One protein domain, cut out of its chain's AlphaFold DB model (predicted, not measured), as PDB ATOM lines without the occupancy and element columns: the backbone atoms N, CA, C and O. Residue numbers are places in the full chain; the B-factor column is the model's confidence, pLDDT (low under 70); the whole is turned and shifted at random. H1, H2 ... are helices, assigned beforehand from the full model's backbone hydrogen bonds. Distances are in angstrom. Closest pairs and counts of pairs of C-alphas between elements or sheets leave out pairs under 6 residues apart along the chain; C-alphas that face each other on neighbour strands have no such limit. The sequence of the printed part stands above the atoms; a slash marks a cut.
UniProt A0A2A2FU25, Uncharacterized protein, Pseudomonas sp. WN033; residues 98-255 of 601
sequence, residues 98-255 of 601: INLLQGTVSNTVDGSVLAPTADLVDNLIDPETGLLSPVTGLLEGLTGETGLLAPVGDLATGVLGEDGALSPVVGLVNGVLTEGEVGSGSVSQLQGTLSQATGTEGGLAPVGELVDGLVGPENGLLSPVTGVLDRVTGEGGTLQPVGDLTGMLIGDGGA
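AT A GLANCE: This is residues 98 to 255 of the 601 residues of an uncharacterized protein of Pseudomonas sp. WN033 (UniProt A0A2A2FU25). Nine short helices lie in one thin, loose slab: H1 runs between H2 and H4, H3 stands across its beginning, and H5 meets its other end. From H5 the slab goes on through H6 and H7, which fold back and forth side by side, with H8 across the beginning of H6 and H9 trailing off without touching any helix. The printed part has 158 residues with nine named helices, H1 to H9 in order along the chain, and no named strand; its class is all helix. The whole is loose, with a radius of gyration of the C-alphas of 19.9 A, and flat, spanning 58 by 46 by 15 A.

IN THESE COORDINATES: Find C-alpha 98 at (47.588, 69.369, 17.799); from there H1, residues 98 to 109, runs 16.6 A from first to last C-alpha. Next come H2, residues 115 to 125, H3, residues 133 to 143, and H4, residues 150 to 160. Look at C-alpha 167 at (54.158, 84.003, 23.080) for the first residue of H5, residues 167 to 178, 16.2 A long. H6, residues 187 to 198, is 15.8 A long. H7 is residues 205 to 215, H8 residues 223 to 233 and H9 residues 240 to 250, ending at C-alpha 250, (58.432, 87.879, -4.083).

HOW THE PARTS SIT: Begin at the hub, H1, which touches four helices. It forms a hairpin with H2, a shallow tilt of 12 degrees, opposite ways; the closest C-alphas, of Ser 106 and Ala 118, are 5.0 A apart. With residues 98 to 99 alone H1 touches H3, about perpendicular at 77 degrees, closest at the C-alphas of Ile 98 and Glu 140, 5.9 A. With residues 100 to 104 alone it touches H4, the same way at 6 degrees, closest at Thr 104 and Leu 160, C-alphas 6.7 A apart. With residues 104 to 109 alone it touches H5 at a steep tilt of 44 degrees, the C-alphas of Thr 108 and Asn 174 closest at 4.7 A. H5 and H6 form a hairpin at 26 degrees, closest at C-alphas 168 and 197, 5.2 A. H6 and H7 form another at 12 degrees, closest at C-alphas 198 and 205, 5.3 A. H6 touches H8 with residues 187 to 188 alone, about perpendicular at 78 degrees, closest at C-alphas 187 and 230, 5.9 A. H9 is near H8: the closest C-alphas, of Thr 233 and Gln 240, are 6.6 A apart. Every O i to N i+4 pair is within hydrogen-bond range in H1, H4, H5, H6, H7 and H9; in H2 and H3 it is 6 of 7, in H8 5 of 7.

THE WHOLE: The C-alphas of Leu 148 and Pro 224, the two farthest apart, are 58.0 A apart. The printed part has no cut and no long link. The mean pLDDT of the printed part is 74.2, and residues 171 to 204 and 242 to 255 are among those under 70.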
ATOM      1  N   ILE A  98      47.503  69.271  19.262       91.44
ATOM      2  CA  ILE A  98      47.588  69.369  17.799       91.44
ATOM      3  C   ILE A  98      46.931  70.658  17.320       91.44
ATOM      4  O   ILE A  98      47.576  71.425  16.607       91.44
ATOM      5  N   ASN A  99      45.721  70.949  17.797       87.75
ATOM      6  CA  ASN A  99      45.041  72.203  17.478       87.75
ATOM      7  C   ASN A  99      45.852  73.418  17.955       87.75
ATOM      8  O   ASN A  99      45.996  74.405  17.234       87.75
ATOM      9  N   LEU A 100      46.464  73.322  19.141       86.81
ATOM     10  CA  LEU A 100      47.355  74.362  19.653       86.81
ATOM     11  C   LEU A 100      48.587  74.567  18.757       86.81
ATOM     12  O   LEU A 100      48.989  75.705  18.506       86.81
ATOM     13  N   LEU A 101      49.193  73.484  18.265       88.69
ATOM     14  CA  LEU A 101      50.323  73.537  17.334       88.69
ATOM     15  C   LEU A 101      49.928  74.182  16.000       88.69
ATOM     16  O   LEU A 101      50.652  75.057  15.532       88.69
ATOM     17  N   GLN A 102      48.791  73.789  15.420       90.00
ATOM     18  CA  GLN A 102      48.272  74.363  14.173       90.00
ATOM     19  C   GLN A 102      48.011  75.862  14.326       90.00
ATOM     20  O   GLN A 102      48.514  76.656  13.534       90.00
ATOM     21  N   GLY A 103      47.339  76.260  15.410       85.94
ATOM     22  CA  GLY A 103      47.112  77.667  15.729       85.94
ATOM     23  C   GLY A 103      48.417  78.438  15.929       85.94
ATOM     24  O   GLY A 103      48.581  79.524  15.384       85.94
ATOM     25  N   THR A 104      49.395  77.854  16.630       86.19
ATOM     26  CA  THR A 104      50.711  78.484  16.820       86.19
ATOM     27  C   THR A 104      51.434  78.676  15.489       86.19
ATOM     28  O   THR A 104      51.972  79.753  15.242       86.19
ATOM     29  N   VAL A 105      51.463  77.656  14.626       86.88
ATOM     30  CA  VAL A 105      52.119  77.739  13.313       86.88
ATOM     31  C   VAL A 105      51.422  78.770  12.443       86.88
ATOM     32  O   VAL A 105      52.103  79.661  11.946       86.88
ATOM     33  N   SER A 106      50.096  78.685  12.321       86.25
ATOM     34  CA  SER A 106      49.282  79.626  11.552       86.25
ATOM     35  C   SER A 106      49.555  81.059  12.004       86.25
ATOM     36  O   SER A 106      50.039  81.868  11.219       86.25
ATOM     37  N   ASN A 107      49.465  81.324  13.310       82.00
ATOM     38  CA  ASN A 107      49.775  82.632  13.887       82.00
ATOM     39  C   ASN A 107      51.241  83.056  13.717       82.00
ATOM     40  O   ASN A 107      51.530  84.245  13.764       82.00
ATOM     41  N   THR A 108      52.188  82.128  13.568       81.44
ATOM     42  CA  THR A 108      53.610  82.468  13.391       81.44
ATOM     43  C   THR A 108      53.912  82.897  11.958       81.44
ATOM     44  O   THR A 108      54.754  83.768  11.750       81.44
ATOM     45  N   VAL A 109      53.278  82.259  10.971       80.12
ATOM     46  CA  VAL A 109      53.585  82.465   9.546       80.12
ATOM     47  C   VAL A 109      52.528  83.281   8.803       80.12
ATOM     48  O   VAL A 109      52.711  83.534   7.609       80.12
ATOM     49  N   ASP A 110      51.455  83.691   9.480       77.81
ATOM     50  CA  ASP A 110      50.386  84.510   8.908       77.81
ATOM     51  C   ASP A 110      50.941  85.794   8.277       77.81
ATOM     52  O   ASP A 110      51.804  86.453   8.851       77.81
ATOM     53  N   GLY A 111      50.485  86.123   7.067       66.56
ATOM     54  CA  GLY A 111      50.956  87.284   6.298       66.56
ATOM     55  C   GLY A 111      52.430  87.246   5.863       66.56
ATOM     56  O   GLY A 111      52.982  88.279   5.483       66.56
ATOM     57  N   SER A 112      53.102  86.093   5.960       70.50
ATOM     58  CA  SER A 112      54.487  85.916   5.512       70.50
ATOM     59  C   SER A 112      54.587  85.066   4.245       70.50
ATOM     60  O   SER A 112      53.689  84.297   3.903       70.50
ATOM     61  N   VAL A 113      55.765  85.071   3.611       63.94
ATOM     62  CA  VAL A 113      56.082  84.155   2.495       63.94
ATOM     63  C   VAL A 113      56.015  82.667   2.878       63.94
ATOM     64  O   VAL A 113      56.023  81.808   1.997       63.94
ATOM     65  N   LEU A 114      55.980  82.352   4.178       73.56
ATOM     66  CA  LEU A 114      55.832  80.996   4.704       73.56
ATOM     67  C   LEU A 114      54.376  80.627   5.013       73.56
ATOM     68  O   LEU A 114      54.166  79.507   5.472       73.56
ATOM     69  N   ALA A 115      53.391  81.483   4.712       75.00
ATOM     70  CA  ALA A 115      51.968  81.175   4.874       75.00
ATOM     71  C   ALA A 115      51.550  79.806   4.288       75.00
ATOM     72  O   ALA A 115      50.873  79.064   4.997       75.00
ATOM     73  N   PRO A 116      52.049  79.354   3.110       79.44
ATOM     74  CA  PRO A 116      51.735  78.012   2.597       79.44
ATOM     75  C   PRO A 116      52.182  76.853   3.510       79.44
ATOM     76  O   PRO A 116      51.754  75.713   3.343       79.44
ATOM     77  N   THR A 117      53.077  77.115   4.467       77.06
ATOM     78  CA  THR A 117      53.514  76.133   5.469       77.06
ATOM     79  C   THR A 117      52.408  75.849   6.482       77.06
ATOM     80  O   THR A 117      52.311  74.711   6.929       77.06
ATOM     81  N   ALA A 118      51.570  76.837   6.822       83.12
ATOM     82  CA  ALA A 118      50.406  76.622   7.681       83.12
ATOM     83  C   ALA A 118      49.418  75.662   7.006       83.12
ATOM     84  O   ALA A 118      49.064  74.648   7.600       83.12
ATOM     85  N   ASP A 119      49.125  75.881   5.720       81.56
ATOM     86  CA  ASP A 119      48.270  74.984   4.933       81.56
ATOM     87  C   ASP A 119      48.848  73.562   4.853       81.56
ATOM     88  O   ASP A 119      48.121  72.572   4.934       81.56
ATOM     89  N   LEU A 120      50.171  73.420   4.689       82.50
ATOM     90  CA  LEU A 120      50.818  72.105   4.683       82.50
ATOM     91  C   LEU A 120      50.709  71.410   6.044       82.50
ATOM     92  O   LEU A 120      50.520  70.194   6.093       82.50
ATOM     93  N   VAL A 121      50.858  72.165   7.134       86.00
ATOM     94  CA  VAL A 121      50.701  71.646   8.493       86.00
ATOM     95  C   VAL A 121      49.262  71.190   8.703       86.00
ATOM     96  O   VAL A 121      49.075  70.049   9.112       86.00
ATOM     97  N   ASP A 122      48.264  71.978   8.313       85.75
ATOM     98  CA  ASP A 122      46.858  71.580   8.422       85.75
ATOM     99  C   ASP A 122      46.562  70.319   7.601       85.75
ATOM    100  O   ASP A 122      46.092  69.318   8.138       85.75
ATOM    101  N   ASN A 123      46.985  70.271   6.338       83.38
ATOM    102  CA  ASN A 123      46.816  69.073   5.509       83.38
ATOM    103  C   ASN A 123      47.519  67.825   6.081       83.38
ATOM    104  O   ASN A 123      47.114  66.694   5.804       83.38
ATOM    105  N   LEU A 124      48.593  67.999   6.857       85.50
ATOM    106  CA  LEU A 124      49.359  66.889   7.411       85.50
ATOM    107  C   LEU A 124      48.812  66.412   8.756       85.50
ATOM    108  O   LEU A 124      48.675  65.203   8.945       85.50
ATOM    109  N   ILE A 125      48.566  67.326   9.696       87.00
ATOM    110  CA  ILE A 125      48.331  66.984  11.104       87.00
ATOM    111  C   ILE A 125      46.925  67.290  11.603       87.00
ATOM    112  O   ILE A 125      46.642  66.894  12.733       87.00
ATOM    113  N   ASP A 126      46.052  67.908  10.802       87.69
ATOM    114  CA  ASP A 126      44.686  68.208  11.231       87.69
ATOM    115  C   ASP A 126      43.998  66.948  11.798       87.69
ATOM    116  O   ASP A 126      44.029  65.880  11.170       87.69
ATOM    117  N   PRO A 127      43.441  67.021  13.020       82.44
ATOM    118  CA  PRO A 127      42.958  65.850  13.741       82.44
ATOM    119  C   PRO A 127      41.697  65.235  13.122       82.44
ATOM    120  O   PRO A 127      41.387  64.081  13.424       82.44
ATOM    121  N   GLU A 128      40.980  65.964  12.262       83.69
ATOM    122  CA  GLU A 128      39.751  65.500  11.613       83.69
ATOM    123  C   GLU A 128      39.966  65.131  10.140       83.69
ATOM    124  O   GLU A 128      39.357  64.184   9.641       83.69
ATOM    125  N   THR A 129      40.820  65.875   9.442       82.44
ATOM    126  CA  THR A 129      40.930  65.863   7.976       82.44
ATOM    127  C   THR A 129      42.356  65.679   7.462       82.44
ATOM    128  O   THR A 129      42.540  65.402   6.277       82.44
ATOM    129  N   GLY A 130      43.361  65.777   8.334       78.50
ATOM    130  CA  GLY A 130      44.765  65.673   7.956       78.50
ATOM    131  C   GLY A 130      45.187  64.245   7.605       78.50
ATOM    132  O   GLY A 130      44.579  63.259   8.036       78.50
ATOM    133  N   LEU A 131      46.293  64.117   6.868       78.75
ATOM    134  CA  LEU A 131      46.876  62.821   6.491       78.75
ATOM    135  C   LEU A 131      47.212  61.942   7.711       78.75
ATOM    136  O   LEU A 131      47.147  60.714   7.634       78.75
ATOM    137  N   LEU A 132      47.581  62.560   8.835       85.44
ATOM    138  CA  LEU A 132      47.892  61.883  10.095       85.44
ATOM    139  C   LEU A 132      46.720  61.863  11.089       85.44
ATOM    140  O   LEU A 132      46.938  61.432  12.223       85.44
ATOM    141  N   SER A 133      45.498  62.223  10.672       83.25
ATOM    142  CA  SER A 133      44.283  62.246  11.512       83.25
ATOM    143  C   SER A 133      44.053  60.999  12.382       83.25
ATOM    144  O   SER A 133      43.656  61.177  13.536       83.25
ATOM    145  N   PRO A 134      44.377  59.744  11.976       82.44
ATOM    146  CA  PRO A 134      44.218  58.593  12.873       82.44
ATOM    147  C   PRO A 134      45.083  58.693  14.136       82.44
ATOM    148  O   PRO A 134      44.679  58.265  15.214       82.44
ATOM    149  N   VAL A 135      46.279  59.273  14.016       86.06
ATOM    150  CA  VAL A 135      47.217  59.452  15.130       86.06
ATOM    151  C   VAL A 135      46.991  60.796  15.810       86.06
ATOM    152  O   VAL A 135      46.964  60.863  17.039       86.06
ATOM    153  N   THR A 136      46.822  61.867  15.033       87.44
ATOM    154  CA  THR A 136      46.678  63.222  15.566       87.44
ATOM    155  C   THR A 136      45.328  63.419  16.241       87.44
ATOM    156  O   THR A 136      45.303  64.016  17.307       87.44
ATOM    157  N   GLY A 137      44.249  62.794  15.760       84.81
ATOM    158  CA  GLY A 137      42.949  62.767  16.439       84.81
ATOM    159  C   GLY A 137      42.965  61.988  17.762       84.81
ATOM    160  O   GLY A 137      42.371  62.422  18.750       84.81
ATOM    161  N   LEU A 138      43.706  60.872  17.841       86.31
ATOM    162  CA  LEU A 138      43.923  60.162  19.112       86.31
ATOM    163  C   LEU A 138      44.740  61.006  20.094       86.31
ATOM    164  O   LEU A 138      44.410  61.066  21.278       86.31
ATOM    165  N   LEU A 139      45.809  61.648  19.616       87.12
ATOM    166  CA  LEU A 139      46.654  62.511  20.437       87.12
ATOM    167  C   LEU A 139      45.882  63.739  20.933       87.12
ATOM    168  O   LEU A 139      45.997  64.100  22.105       87.12
ATOM    169  N   GLU A 140      45.049  64.318  20.076       89.56
ATOM    170  CA  GLU A 140      44.135  65.409  20.396       89.56
ATOM    171  C   GLU A 140      43.143  64.979  21.485       89.56
ATOM    172  O   GLU A 140      43.046  65.623  22.528       89.56
ATOM    173  N   GLY A 141      42.506  63.812  21.338       83.81
ATOM    174  CA  GLY A 141      41.601  63.264  22.353       83.81
ATOM    175  C   GLY A 141      42.285  62.884  23.675       83.81
ATOM    176  O   GLY A 141      41.674  62.974  24.740       83.81
ATOM    177  N   LEU A 142      43.556  62.465  23.643       87.75
ATOM    178  CA  LEU A 142      44.327  62.147  24.848       87.75
ATOM    179  C   LEU A 142      44.816  63.396  25.581       87.75
ATOM    180  O   LEU A 142      44.914  63.345  26.805       87.75
ATOM    181  N   THR A 143      45.152  64.468  24.867       87.69
ATOM    182  CA  THR A 143      45.770  65.677  25.440       87.69
ATOM    183  C   THR A 143      44.807  66.841  25.639       87.69
ATOM    184  O   THR A 143      45.151  67.754  26.380       87.69
ATOM    185  N   GLY A 144      43.618  66.806  25.035       84.38
ATOM    186  CA  GLY A 144      42.567  67.793  25.276       84.38
ATOM    187  C   GLY A 144      42.034  67.751  26.711       84.38
ATOM    188  O   GLY A 144      42.351  66.852  27.492       84.38
ATOM    189  N   GLU A 145      41.163  68.703  27.050       81.50
ATOM    190  CA  GLU A 145      40.709  68.982  28.427       81.50
ATOM    191  C   GLU A 145      40.132  67.774  29.190       81.50
ATOM    192  O   GLU A 145      40.151  67.717  30.420       81.50
ATOM    193  N   THR A 146      39.586  66.794  28.465       80.69
ATOM    194  CA  THR A 146      38.958  65.591  29.038       80.69
ATOM    195  C   THR A 146      39.797  64.321  28.869       80.69
ATOM    196  O   THR A 146      39.384  63.238  29.296       80.69
ATOM    197  N   GLY A 147      40.978  64.445  28.264       82.31
ATOM    198  CA  GLY A 147      41.874  63.345  27.952       82.31
ATOM    199  C   GLY A 147      42.708  62.866  29.143       82.31
ATOM    200  O   GLY A 147      42.906  63.559  30.142       82.31
ATOM    201  N   LEU A 148      43.245  61.646  29.040       85.94
ATOM    202  CA  LEU A 148      44.101  61.052  30.081       85.94
ATOM    203  C   LEU A 148      45.428  61.808  30.284       85.94
ATOM    204  O   LEU A 148      46.052  61.680  31.337       85.94
ATOM    205  N   LEU A 149      45.856  62.569  29.278       89.19
ATOM    206  CA  LEU A 149      47.042  63.417  29.260       89.19
ATOM    207  C   LEU A 149      46.678  64.912  29.236       89.19
ATOM    208  O   LEU A 149      47.515  65.712  28.826       89.19
ATOM    209  N   ALA A 150      45.495  65.306  29.722       84.69
ATOM    210  CA  ALA A 150      45.115  66.717  29.875       84.69
ATOM    211  C   ALA A 150      46.204  67.593  30.543       84.69
ATOM    212  O   ALA A 150      46.482  68.666  30.021       84.69
ATOM    213  N   PRO A 151      46.953  67.135  31.578       87.75
ATOM    214  CA  PRO A 151      48.047  67.936  32.143       87.75
ATOM    215  C   PRO A 151      49.180  68.265  31.156       87.75
ATOM    216  O   PRO A 151      49.926  69.219  31.364       87.75
ATOM    217  N   VAL A 152      49.359  67.447  30.112       85.75
ATOM    218  CA  VAL A 152      50.320  67.705  29.030       85.75
ATOM    219  C   VAL A 152      49.767  68.761  28.075       85.75
ATOM    220  O   VAL A 152      50.531  69.628  27.665       85.75
ATOM    221  N   GLY A 153      48.464  68.719  27.776       85.38
ATOM    222  CA  GLY A 153      47.762  69.786  27.060       85.38
ATOM    223  C   GLY A 153      47.864  71.116  27.801       85.38
ATOM    224  O   GLY A 153      48.372  72.074  27.239       85.38
ATOM    225  N   ASP A 154      47.543  71.139  29.099       84.12
ATOM    226  CA  ASP A 154      47.649  72.335  29.949       84.12
ATOM    227  C   ASP A 154      49.068  72.926  29.949       84.12
ATOM    228  O   ASP A 154      49.255  74.143  29.890       84.12
ATOM    229  N   LEU A 155      50.093  72.065  30.013       86.94
ATOM    230  CA  LEU A 155      51.485  72.502  29.930       86.94
ATOM    231  C   LEU A 155      51.810  73.068  28.545       86.94
ATOM    232  O   LEU A 155      52.484  74.092  28.462       86.94
ATOM    233  N   ALA A 156      51.352  72.417  27.476       85.44
ATOM    234  CA  ALA A 156      51.545  72.903  26.119       85.44
ATOM    235  C   ALA A 156      50.867  74.265  25.932       85.44
ATOM    236  O   ALA A 156      51.525  75.184  25.457       85.44
ATOM    237  N   THR A 157      49.632  74.444  26.403       84.56
ATOM    238  CA  THR A 157      48.913  75.728  26.385       84.56
ATOM    239  C   THR A 157      49.642  76.786  27.211       84.56
ATOM    240  O   THR A 157      49.821  77.910  26.754       84.56
ATOM    241  N   GLY A 158      50.184  76.429  28.379       81.00
ATOM    242  CA  GLY A 158      51.017  77.336  29.180       81.00
ATOM    243  C   GLY A 158      52.356  77.718  28.529       81.00
ATOM    244  O   GLY A 158      52.983  78.696  28.939       81.00
ATOM    245  N   VAL A 159      52.818  76.971  27.523       83.44
ATOM    246  CA  VAL A 159      54.063  77.248  26.792       83.44
ATOM    247  C   VAL A 159      53.789  77.958  25.463       83.44
ATOM    248  O   VAL A 159      54.448  78.956  25.190       83.44
ATOM    249  N   LEU A 160      52.843  77.467  24.663       81.50
ATOM    250  CA  LEU A 160      52.577  77.874  23.276       81.50
ATOM    251  C   LEU A 160      51.284  78.683  23.091       81.50
ATOM    252  O   LEU A 160      51.102  79.266  22.030       81.50
ATOM    253  N   GLY A 161      50.391  78.714  24.083       77.75
ATOM    254  CA  GLY A 161      49.145  79.481  24.006       77.75
ATOM    255  C   GLY A 161      49.380  80.991  23.915       77.75
ATOM    256  O   GLY A 161      50.506  81.469  24.052       77.75
ATOM    257  N   GLU A 162      48.303  81.755  23.726       73.25
ATOM    258  CA  GLU A 162      48.356  83.219  23.543       73.25
ATOM    259  C   GLU A 162      49.073  83.943  24.691       73.25
ATOM    260  O   GLU A 162      49.877  84.845  24.455       73.25
ATOM    261  N   ASP A 163      48.854  83.478  25.923       76.88
ATOM    262  CA  ASP A 163      49.525  83.948  27.144       76.88
ATOM    263  C   ASP A 163      50.690  83.032  27.575       76.88
ATOM    264  O   ASP A 163      51.191  83.101  28.704       76.88
ATOM    265  N   GLY A 164      51.103  82.121  26.696       74.06
ATOM    266  CA  GLY A 164      52.125  81.122  26.959       74.06
ATOM    267  C   GLY A 164      53.523  81.724  27.092       74.06
ATOM    268  O   GLY A 164      53.831  82.800  26.576       74.06
ATOM    269  N   ALA A 165      54.422  80.996  27.753       77.12
ATOM    270  CA  ALA A 165      55.802  81.438  27.976       77.12
ATOM    271  C   ALA A 165      56.577  81.770  26.682       77.12
ATOM    272  O   ALA A 165      57.533  82.546  26.728       77.12
ATOM    273  N   LEU A 166      56.192  81.184  25.542       77.75
ATOM    274  CA  LEU A 166      56.801  81.419  24.231       77.75
ATOM    275  C   LEU A 166      56.020  82.400  23.350       77.75
ATOM    276  O   LEU A 166      56.492  82.694  22.255       77.75
ATOM    277  N   SER A 167      54.907  82.973  23.817       74.56
ATOM    278  CA  SER A 167      54.158  84.003  23.080       74.56
ATOM    279  C   SER A 167      55.044  85.178  22.605       74.56
ATOM    280  O   SER A 167      55.002  85.509  21.418       74.56
ATOM    281  N   PRO A 168      55.986  85.721  23.418       68.88
ATOM    282  CA  PRO A 168      56.916  86.754  22.942       68.88
ATOM    283  C   PRO A 168      57.855  86.279  21.823       68.88
ATOM    284  O   PRO A 168      58.272  87.067  20.979       68.88
ATOM    285  N   VAL A 169      58.207  84.988  21.814       67.44
ATOM    286  CA  VAL A 169      59.073  84.385  20.790       67.44
ATOM    287  C   VAL A 169      58.292  84.171  19.495       67.44
ATOM    288  O   VAL A 169      58.811  84.472  18.426       67.44
ATOM    289  N   VAL A 170      57.044  83.707  19.587       70.00
ATOM    290  CA  VAL A 170      56.130  83.568  18.442       70.00
ATOM    291  C   VAL A 170      55.869  84.931  17.795       70.00
ATOM    292  O   VAL A 170      56.010  85.057  16.581       70.00
ATOM    293  N   GLY A 171      55.621  85.973  18.596       64.00
ATOM    294  CA  GLY A 171      55.472  87.348  18.105       64.00
ATOM    295  C   GLY A 171      56.739  87.905  17.445       64.00
ATOM    296  O   GLY A 171      56.660  88.531  16.392       64.00
ATOM    297  N   LEU A 172      57.922  87.623  18.008       63.22
ATOM    298  CA  LEU A 172      59.219  87.964  17.405       63.22
ATOM    299  C   LEU A 172      59.404  87.290  16.040       63.22
ATOM    300  O   LEU A 172      59.821  87.941  15.085       63.22
ATOM    301  N   VAL A 173      59.116  85.991  15.946       68.06
ATOM    302  CA  VAL A 173      59.274  85.238  14.696       68.06
ATOM    303  C   VAL A 173      58.276  85.723  13.647       68.06
ATOM    304  O   VAL A 173      58.703  85.984  12.526       68.06
ATOM    305  N   ASN A 174      57.005  85.927  14.006       68.69
ATOM    306  CA  ASN A 174      56.010  86.503  13.098       68.69
ATOM    307  C   ASN A 174      56.461  87.888  12.601       68.69
ATOM    308  O   ASN A 174      56.556  88.086  11.394       68.69
ATOM    309  N   GLY A 175      56.862  88.801  13.494       62.25
ATOM    310  CA  GLY A 175      57.333  90.132  13.095       62.25
ATOM    311  C   GLY A 175      58.525  90.090  12.130       62.25
ATOM    312  O   GLY A 175      58.566  90.833  11.155       62.25
ATOM    313  N   VAL A 176      59.472  89.166  12.324       62.38
ATOM    314  CA  VAL A 176      60.588  88.970  11.379       62.38
ATOM    315  C   VAL A 176      60.119  88.387  10.041       62.38
ATOM    316  O   VAL A 176      60.705  88.702   9.009       62.38
ATOM    317  N   LEU A 177      59.102  87.527  10.035       63.78
ATOM    318  CA  LEU A 177      58.604  86.866   8.827       63.78
ATOM    319  C   LEU A 177      57.685  87.760   7.979       63.78
ATOM    320  O   LEU A 177      57.697  87.632   6.755       63.78
ATOM    321  N   THR A 178      56.927  88.659   8.604       61.91
ATOM    322  CA  THR A 178      55.972  89.567   7.941       61.91
ATOM    323  C   THR A 178      56.585  90.923   7.596       61.91
ATOM    324  O   THR A 178      56.306  91.474   6.534       61.91
ATOM    325  N   GLU A 179      57.480  91.444   8.442       53.09
ATOM    326  CA  GLU A 179      58.158  92.739   8.249       53.09
ATOM    327  C   GLU A 179      59.605  92.586   7.736       53.09
ATOM    328  O   GLU A 179      60.329  93.564   7.502       53.09
ATOM    329  N   GLY A 180      60.044  91.344   7.522       49.06
ATOM    330  CA  GLY A 180      61.336  90.982   6.947       49.06
ATOM    331  C   GLY A 180      61.417  91.199   5.439       49.06
ATOM    332  O   GLY A 180      61.806  90.290   4.703       49.06
ATOM    333  N   GLU A 181      61.108  92.400   4.947       47.12
ATOM    334  CA  GLU A 181      61.643  92.793   3.645       47.12
ATOM    335  C   GLU A 181      63.179  92.777   3.715       47.12
ATOM    336  O   GLU A 181      63.787  93.229   4.688       47.12
ATOM    337  N   VAL A 182      63.836  92.235   2.684       42.97
ATOM    338  CA  VAL A 182      65.302  92.081   2.608       42.97
ATOM    339  C   VAL A 182      65.988  93.449   2.495       42.97
ATOM    340  O   VAL A 182      66.478  93.845   1.448       42.97
ATOM    341  N   GLY A 183      66.021  94.201   3.584       44.06
ATOM    342  CA  GLY A 183      66.417  95.609   3.604       44.06
ATOM    343  C   GLY A 183      65.971  96.356   4.857       44.06
ATOM    344  O   GLY A 183      66.320  97.522   4.983       44.06
ATOM    345  N   SER A 184      65.246  95.690   5.764       47.66
ATOM    346  CA  SER A 184      64.818  96.232   7.052       47.66
ATOM    347  C   SER A 184      65.786  95.915   8.203       47.66
ATOM    348  O   SER A 184      65.817  96.666   9.169       47.66
ATOM    349  N   GLY A 185      66.633  94.876   8.068       50.62
ATOM    350  CA  GLY A 185      67.546  94.307   9.081       50.62
ATOM    351  C   GLY A 185      68.535  95.279   9.738       50.62
ATOM    352  O   GLY A 185      69.755  95.213   9.546       50.62
ATOM    353  N   SER A 186      68.001  96.172  10.550       59.56
ATOM    354  CA  SER A 186      68.701  97.230  11.240       59.56
ATOM    355  C   SER A 186      68.829  96.885  12.718       59.56
ATOM    356  O   SER A 186      68.075  96.090  13.285       59.56
ATOM    357  N   VAL A 187      69.828  97.485  13.360       62.78
ATOM    358  CA  VAL A 187      70.030  97.326  14.801       62.78
ATOM    359  C   VAL A 187      68.821  97.865  15.571       62.78
ATOM    360  O   VAL A 187      68.429  97.250  16.555       62.78
ATOM    361  N   SER A 188      68.181  98.929  15.076       66.44
ATOM    362  CA  SER A 188      66.958  99.497  15.658       66.44
ATOM    363  C   SER A 188      65.788  98.513  15.658       66.44
ATOM    364  O   SER A 188      65.019  98.472  16.615       66.44
ATOM    365  N   GLN A 189      65.662  97.689  14.615       63.91
ATOM    366  CA  GLN A 189      64.594  96.693  14.536       63.91
ATOM    367  C   GLN A 189      64.835  95.527  15.482       63.91
ATOM    368  O   GLN A 189      63.960  95.228  16.284       63.91
ATOM    369  N   LEU A 190      66.044  94.951  15.478       63.88
ATOM    370  CA  LEU A 190      66.435  93.922  16.452       63.88
ATOM    371  C   LEU A 190      66.279  94.409  17.898       63.88
ATOM    372  O   LEU A 190      65.933  93.620  18.773       63.88
ATOM    373  N   GLN A 191      66.512  95.699  18.154       67.56
ATOM    374  CA  GLN A 191      66.235  96.319  19.447       67.56
ATOM    375  C   GLN A 191      64.742  96.400  19.736       67.56
ATOM    376  O   GLN A 191      64.336  95.980  20.810       67.56
ATOM    377  N   GLY A 192      63.917  96.845  18.784       66.62
ATOM    378  CA  GLY A 192      62.461  96.858  18.936       66.62
ATOM    379  C   GLY A 192      61.887  95.471  19.236       66.62
ATOM    380  O   GLY A 192      61.064  95.326  20.142       66.62
ATOM    381  N   THR A 193      62.369  94.434  18.548       60.94
ATOM    382  CA  THR A 193      61.937  93.057  18.805       60.94
ATOM    383  C   THR A 193      62.495  92.496  20.111       60.94
ATOM    384  O   THR A 193      61.792  91.786  20.828       60.94
ATOM    385  N   LEU A 194      63.720  92.869  20.493       66.81
ATOM    386  CA  LEU A 194      64.263  92.527  21.805       66.81
ATOM    387  C   LEU A 194      63.503  93.231  22.937       66.81
ATOM    388  O   LEU A 194      63.258  92.600  23.958       66.81
ATOM    389  N   SER A 195      63.082  94.486  22.765       67.81
ATOM    390  CA  SER A 195      62.276  95.220  23.747       67.81
ATOM    391  C   SER A 195      60.900  94.584  23.947       67.81
ATOM    392  O   SER A 195      60.410  94.552  25.075       67.81
ATOM    393  N   GLN A 196      60.297  94.033  22.886       65.38
ATOM    394  CA  GLN A 196      59.077  93.226  23.001       65.38
ATOM    395  C   GLN A 196      59.332  91.922  23.775       65.38
ATOM    396  O   GLN A 196      58.536  91.559  24.637       65.38
ATOM    397  N   ALA A 197      60.470  91.258  23.540       61.22
ATOM    398  CA  ALA A 197      60.823  90.004  24.211       61.22
ATOM    399  C   ALA A 197      61.247  90.176  25.684       61.22
ATOM    400  O   ALA A 197      60.937  89.331  26.523       61.22
ATOM    401  N   THR A 198      61.968  91.248  26.027       69.25
ATOM    402  CA  THR A 198      62.416  91.515  27.405       69.25
ATOM    403  C   THR A 198      61.377  92.262  28.235       69.25
ATOM    404  O   THR A 198      61.488  92.282  29.465       69.25
ATOM    405  N   GLY A 199      60.388  92.869  27.569       63.41
ATOM    406  CA  GLY A 199      59.406  93.766  28.163       63.41
ATOM    407  C   GLY A 199      60.024  95.067  28.690       63.41
ATOM    408  O   GLY A 199      61.243  95.211  28.804       63.41
ATOM    409  N   THR A 200      59.165  96.023  29.048       62.28
ATOM    410  CA  THR A 200      59.569  97.273  29.720       62.28
ATOM    411  C   THR A 200      59.563  97.153  31.244       62.28
ATOM    412  O   THR A 200      60.137  97.991  31.933       62.28
ATOM    413  N   GLU A 201      58.924  96.114  31.790       57.53
ATOM    414  CA  GLU A 201      58.799  95.868  33.227       57.53
ATOM    415  C   GLU A 201      58.958  94.360  33.504       57.53
ATOM    416  O   GLU A 201      58.215  93.545  32.967       57.53
ATOM    417  N   GLY A 202      59.947  93.965  34.319       65.44
ATOM    418  CA  GLY A 202      60.207  92.553  34.639       65.44
ATOM    419  C   GLY A 202      61.680  92.228  34.911       65.44
ATOM    420  O   GLY A 202      62.546  93.099  34.876       65.44
ATOM    421  N   GLY A 203      61.985  90.954  35.186       64.50
ATOM    422  CA  GLY A 203      63.348  90.496  35.507       64.50
ATOM    423  C   GLY A 203      64.345  90.561  34.342       64.50
ATOM    424  O   GLY A 203      65.551  90.554  34.579       64.50
ATOM    425  N   LEU A 204      63.851  90.645  33.102       65.06
ATOM    426  CA  LEU A 204      64.658  90.734  31.882       65.06
ATOM    427  C   LEU A 204      64.753  92.156  31.310       65.06
ATOM    428  O   LEU A 204      65.605  92.388  30.456       65.06
ATOM    429  N   ALA A 205      63.986  93.125  31.823       71.81
ATOM    430  CA  ALA A 205      64.069  94.529  31.408       71.81
ATOM    431  C   ALA A 205      65.504  95.115  31.462       71.81
ATOM    432  O   ALA A 205      65.899  95.800  30.517       71.81
ATOM    433  N   PRO A 206      66.358  94.779  32.460       79.00
ATOM    434  CA  PRO A 206      67.751  95.241  32.475       79.00
ATOM    435  C   PRO A 206      68.590  94.757  31.283       79.00
ATOM    436  O   PRO A 206      69.615  95.357  30.966       79.00
ATOM    437  N   VAL A 207      68.193  93.658  30.632       73.44
ATOM    438  CA  VAL A 207      68.871  93.125  29.441       73.44
ATOM    439  C   VAL A 207      68.569  93.998  28.225       73.44
ATOM    440  O   VAL A 207      69.495  94.309  27.480       73.44
ATOM    441  N   GLY A 208      67.320  94.451  28.069       72.75
ATOM    442  CA  GLY A 208      66.938  95.418  27.035       72.75
ATOM    443  C   GLY A 208      67.704  96.735  27.187       72.75
ATOM    444  O   GLY A 208      68.367  97.173  26.251       72.75
ATOM    445  N   GLU A 209      67.752  97.287  28.406       75.69
ATOM    446  CA  GLU A 209      68.510  98.517  28.699       75.69
ATOM    447  C   GLU A 209      70.021  98.370  28.436       75.69
ATOM    448  O   GLU A 209      70.677  99.297  27.950       75.69
ATOM    449  N   LEU A 210      70.596  97.201  28.742       79.38
ATOM    450  CA  LEU A 210      72.004  96.914  28.474       79.38
ATOM    451  C   LEU A 210      72.285  96.819  26.972       79.38
ATOM    452  O   LEU A 210      73.304  97.341  26.515       79.38
ATOM    453  N   VAL A 211      71.411  96.162  26.208       78.00
ATOM    454  CA  VAL A 211      71.553  96.062  24.750       78.00
ATOM    455  C   VAL A 211      71.383  97.432  24.099       78.00
ATOM    456  O   VAL A 211      72.178  97.772  23.223       78.00
ATOM    457  N   ASP A 212      70.482  98.273  24.601       75.25
ATOM    458  CA  ASP A 212      70.341  99.654  24.139       75.25
ATOM    459  C   ASP A 212      71.582 100.498  24.417       75.25
ATOM    460  O   ASP A 212      72.079 101.197  23.527       75.25
ATOM    461  N   GLY A 213      72.160 100.364  25.610       78.69
ATOM    462  CA  GLY A 213      73.416 101.023  25.961       78.69
ATOM    463  C   GLY A 213      74.629 100.509  25.175       78.69
ATOM    464  O   GLY A 213      75.595 101.250  24.965       78.69
ATOM    465  N   LEU A 214      74.614  99.253  24.725       79.25
ATOM    466  CA  LEU A 214      75.753  98.639  24.046       79.25
ATOM    467  C   LEU A 214      75.683  98.808  22.526       79.25
ATOM    468  O   LEU A 214      76.679  99.184  21.907       79.25
ATOM    469  N   VAL A 215      74.523  98.544  21.931       76.69
ATOM    470  CA  VAL A 215      74.350  98.361  20.484       76.69
ATOM    471  C   VAL A 215      73.543  99.502  19.852       76.69
ATOM    472  O   VAL A 215      73.629  99.676  18.640       76.69
ATOM    473  N   GLY A 216      72.877 100.353  20.642       77.75
ATOM    474  CA  GLY A 216      72.070 101.479  20.154       77.75
ATOM    475  C   GLY A 216      72.738 102.302  19.038       77.75
ATOM    476  O   GLY A 216      73.858 102.788  19.233       77.75
ATOM    477  N   PRO A 217      72.087 102.486  17.874       70.62
ATOM    478  CA  PRO A 217      72.701 103.127  16.711       70.62
ATOM    479  C   PRO A 217      72.960 104.623  16.912       70.62
ATOM    480  O   PRO A 217      73.905 105.157  16.331       70.62
ATOM    481  N   GLU A 218      72.179 105.289  17.768       76.00
ATOM    482  CA  GLU A 218      72.369 106.710  18.084       76.00
ATOM    483  C   GLU A 218      73.289 106.946  19.288       76.00
ATOM    484  O   GLU A 218      74.157 107.815  19.243       76.00
ATOM    485  N   ASN A 219      73.107 106.173  20.365       78.75
ATOM    486  CA  ASN A 219      73.692 106.480  21.679       78.75
ATOM    487  C   ASN A 219      74.442 105.301  22.327       78.75
ATOM    488  O   ASN A 219      74.962 105.447  23.434       78.75
ATOM    489  N   GLY A 220      74.515 104.146  21.662       78.81
ATOM    490  CA  GLY A 220      75.191 102.961  22.181       78.81
ATOM    491  C   GLY A 220      76.715 103.043  22.070       78.81
ATOM    492  O   GLY A 220      77.271 103.775  21.246       78.81
ATOM    493  N   LEU A 221      77.417 102.237  22.870       80.69
ATOM    494  CA  LEU A 221      78.882 102.093  22.817       80.69
ATOM    495  C   LEU A 221      79.399 101.686  21.427       80.69
ATOM    496  O   LEU A 221      80.494 102.091  21.036       80.69
ATOM    497  N   LEU A 222      78.611 100.911  20.677       79.50
ATOM    498  CA  LEU A 222      78.922 100.467  19.317       79.50
ATOM    499  C   LEU A 222      78.312 101.353  18.218       79.50
ATOM    500  O   LEU A 222      78.464 101.010  17.045       79.50
ATOM    501  N   SER A 223      77.724 102.509  18.558       78.69
ATOM    502  CA  SER A 223      77.100 103.456  17.608       78.69
ATOM    503  C   SER A 223      77.925 103.792  16.353       78.69
ATOM    504  O   SER A 223      77.322 103.912  15.285       78.69
ATOM    505  N   PRO A 224      79.279 103.872  16.362       83.19
ATOM    506  CA  PRO A 224      80.032 104.102  15.124       83.19
ATOM    507  C   PRO A 224      79.880 102.975  14.095       83.19
ATOM    508  O   PRO A 224      80.001 103.214  12.898       83.19
ATOM    509  N   VAL A 225      79.651 101.746  14.561       73.88
ATOM    510  CA  VAL A 225      79.455 100.560  13.722       73.88
ATOM    511  C   VAL A 225      77.965 100.334  13.497       73.88
ATOM    512  O   VAL A 225      77.528 100.195  12.356       73.88
ATOM    513  N   THR A 226      77.174 100.356  14.567       73.50
ATOM    514  CA  THR A 226      75.745 100.034  14.523       73.50
ATOM    515  C   THR A 226      74.937 101.128  13.835       73.50
ATOM    516  O   THR A 226      74.063 100.807  13.043       73.50
ATOM    517  N   GLY A 227      75.308 102.403  13.982       73.44
ATOM    518  CA  GLY A 227      74.710 103.517  13.242       73.44
ATOM    519  C   GLY A 227      75.161 103.627  11.777       73.44
ATOM    520  O   GLY A 227      74.546 104.348  10.991       73.44
ATOM    521  N   VAL A 228      76.244 102.954  11.366       76.75
ATOM    522  CA  VAL A 228      76.578 102.789   9.935       76.75
ATOM    523  C   VAL A 228      75.776 101.641   9.346       76.75
ATOM    524  O   VAL A 228      75.224 101.806   8.264       76.75
ATOM    525  N   LEU A 229      75.683 100.525  10.069       74.25
ATOM    526  CA  LEU A 229      74.875  99.377   9.678       74.25
ATOM    527  C   LEU A 229      73.408  99.784   9.496       74.25
ATOM    528  O   LEU A 229      72.872  99.596   8.417       74.25
ATOM    529  N   ASP A 230      72.831 100.485  10.470       73.56
ATOM    530  CA  ASP A 230      71.455 100.998  10.433       73.56
ATOM    531  C   ASP A 230      71.210 101.963   9.250       73.56
ATOM    532  O   ASP A 230      70.184 101.897   8.587       73.56
ATOM    533  N   ARG A 231      72.203 102.776   8.862       78.06
ATOM    534  CA  ARG A 231      72.114 103.639   7.664       78.06
ATOM    535  C   ARG A 231      72.245 102.871   6.343       78.06
ATOM    536  O   ARG A 231      71.871 103.383   5.287       78.06
ATOM    537  N   VAL A 232      72.843 101.684   6.361       72.44
ATOM    538  CA  VAL A 232      73.016 100.853   5.165       72.44
ATOM    539  C   VAL A 232      71.829  99.910   4.990       72.44
ATOM    540  O   VAL A 232      71.348  99.798   3.865       72.44
ATOM    541  N   THR A 233      71.370  99.278   6.071       67.12
ATOM    542  CA  THR A 233      70.416  98.156   6.083       67.12
ATOM    543  C   THR A 233      69.103  98.443   6.808       67.12
ATOM    544  O   THR A 233      68.303  97.525   6.915       67.12
ATOM    545  N   GLY A 234      68.907  99.636   7.370       65.31
ATOM    546  CA  GLY A 234      67.657 100.018   8.024       65.31
ATOM    547  C   GLY A 234      66.736 100.847   7.148       65.31
ATOM    548  O   GLY A 234      67.064 101.175   6.007       65.31
ATOM    549  N   GLU A 235      65.588 101.204   7.718       65.19
ATOM    550  CA  GLU A 235      64.518 101.917   7.027       65.19
ATOM    551  C   GLU A 235      65.003 103.273   6.481       65.19
ATOM    552  O   GLU A 235      65.520 104.129   7.204       65.19
ATOM    553  N   GLY A 236      64.895 103.459   5.161       65.00
ATOM    554  CA  GLY A 236      65.446 104.633   4.465       65.00
ATOM    555  C   GLY A 236      66.970 104.604   4.264       65.00
ATOM    556  O   GLY A 236      67.561 105.592   3.812       65.00
ATOM    557  N   GLY A 237      67.612 103.479   4.576       69.00
ATOM    558  CA  GLY A 237      69.019 103.204   4.333       69.00
ATOM    559  C   GLY A 237      69.336 102.872   2.873       69.00
ATOM    560  O   GLY A 237      68.468 102.759   2.009       69.00
ATOM    561  N   THR A 238      70.625 102.718   2.561       73.25
ATOM    562  CA  THR A 238      71.080 102.564   1.164       73.25
ATOM    563  C   THR A 238      70.621 101.278   0.474       73.25
ATOM    564  O   THR A 238      70.559 101.250  -0.755       73.25
ATOM    565  N   LEU A 239      70.337 100.222   1.238       71.12
ATOM    566  CA  LEU A 239      69.858  98.938   0.726       71.12
ATOM    567  C   LEU A 239      68.335  98.788   0.815       71.12
ATOM    568  O   LEU A 239      67.829  97.794   0.305       71.12
ATOM    569  N   GLN A 240      67.611  99.786   1.342       73.31
ATOM    570  CA  GLN A 240      66.145  99.801   1.332       73.31
ATOM    571  C   GLN A 240      65.570  99.480  -0.060       73.31
ATOM    572  O   GLN A 240      64.745  98.581  -0.148       73.31
ATOM    573  N   PRO A 241      66.069 100.058  -1.178       74.00
ATOM    574  CA  PRO A 241      65.521  99.754  -2.502       74.00
ATOM    575  C   PRO A 241      65.705  98.295  -2.945       74.00
ATOM    576  O   PRO A 241      65.013  97.838  -3.850       74.00
ATOM    577  N   VAL A 242      66.673  97.573  -2.369       67.75
ATOM    578  CA  VAL A 242      66.877  96.139  -2.626       67.75
ATOM    579  C   VAL A 242      65.850  95.315  -1.845       67.75
ATOM    580  O   VAL A 242      65.348  94.329  -2.387       67.75
ATOM    581  N   GLY A 243      65.492  95.750  -0.633       65.69
ATOM    582  CA  GLY A 243      64.382  95.196   0.147       65.69
ATOM    583  C   GLY A 243      63.052  95.412  -0.530       65.69
ATOM    584  O   GLY A 243      62.409  94.421  -0.868       65.69
ATOM    585  N   ASP A 244      62.768  96.661  -0.895       67.00
ATOM    586  CA  ASP A 244      61.561  97.039  -1.628       67.00
ATOM    587  C   ASP A 244      61.443  96.229  -2.927       67.00
ATOM    588  O   ASP A 244      60.379  95.730  -3.271       67.00
ATOM    589  N   LEU A 245      62.546  96.044  -3.669       69.94
ATOM    590  CA  LEU A 245      62.541  95.240  -4.893       69.94
ATOM    591  C   LEU A 245      62.298  93.752  -4.611       69.94
ATOM    592  O   LEU A 245      61.661  93.082  -5.420       69.94
ATOM    593  N   THR A 246      62.807  93.232  -3.494       66.12
ATOM    594  CA  THR A 246      62.599  91.837  -3.085       66.12
ATOM    595  C   THR A 246      61.151  91.609  -2.657       66.12
ATOM    596  O   THR A 246      60.539  90.655  -3.137       66.12
ATOM    597  N   GLY A 247      60.566  92.517  -1.870       64.44
ATOM    598  CA  GLY A 247      59.138  92.522  -1.540       64.44
ATOM    599  C   GLY A 247      58.256  92.703  -2.778       64.44
ATOM    600  O   GLY A 247      57.324  91.936  -3.008       64.44
ATOM    601  N   MET A 248      58.623  93.614  -3.685       67.69
ATOM    602  CA  MET A 248      57.929  93.815  -4.962       67.69
ATOM    603  C   MET A 248      58.078  92.656  -5.951       67.69
ATOM    604  O   MET A 248      57.267  92.562  -6.871       67.69
ATOM    605  N   LEU A 249      59.101  91.803  -5.848       66.88
ATOM    606  CA  LEU A 249      59.216  90.608  -6.688       66.88
ATOM    607  C   LEU A 249      58.525  89.407  -6.040       66.88
ATOM    608  O   LEU A 249      57.816  88.706  -6.752       66.88
ATOM    609  N   ILE A 250      58.722  89.168  -4.740       60.78
ATOM    610  CA  ILE A 250      58.432  87.879  -4.083       60.78
ATOM    611  C   ILE A 250      57.426  88.003  -2.917       60.78
ATOM    612  O   ILE A 250      56.859  86.993  -2.520       60.78
ATOM    613  N   GLY A 251      57.150  89.199  -2.387       61.06
ATOM    614  CA  GLY A 251      56.154  89.408  -1.319       61.06
ATOM    615  C   GLY A 251      54.709  89.169  -1.777       61.06
ATOM    616  O   GLY A 251      54.475  88.881  -2.949       61.06
ATOM    617  N   ASP A 252      53.729  89.308  -0.882       52.78
ATOM    618  CA  ASP A 252      52.315  88.916  -1.093       52.78
ATOM    619  C   ASP A 252      51.604  89.597  -2.281       52.78
ATOM    620  O   ASP A 252      50.614  89.090  -2.806       52.78
ATOM    621  N   GLY A 253      52.134  90.724  -2.766       59.53
ATOM    622  CA  GLY A 253      51.683  91.410  -3.988       59.53
ATOM    623  C   GLY A 253      52.721  91.434  -5.114       59.53
ATOM    624  O   GLY A 253      52.597  92.219  -6.059       59.53
ATOM    625  N   GLY A 254      53.783  90.641  -4.985       64.12
ATOM    626  CA  GLY A 254      54.976  90.714  -5.810       64.12
ATOM    627  C   GLY A 254      54.740  90.313  -7.266       64.12
ATOM    628  O   GLY A 254      53.907  89.472  -7.593       64.12
ATOM    629  N   ALA A 255      55.519  90.883  -8.182       66.75
ATOM    630  CA  ALA A 255      55.425  90.631  -9.617       66.75
ATOM    631  C   ALA A 255      55.663  89.159 -10.001       66.75
ATOM    632  O   ALA A 255      55.250  88.746 -11.087       66.75
TER     633      ALA A 255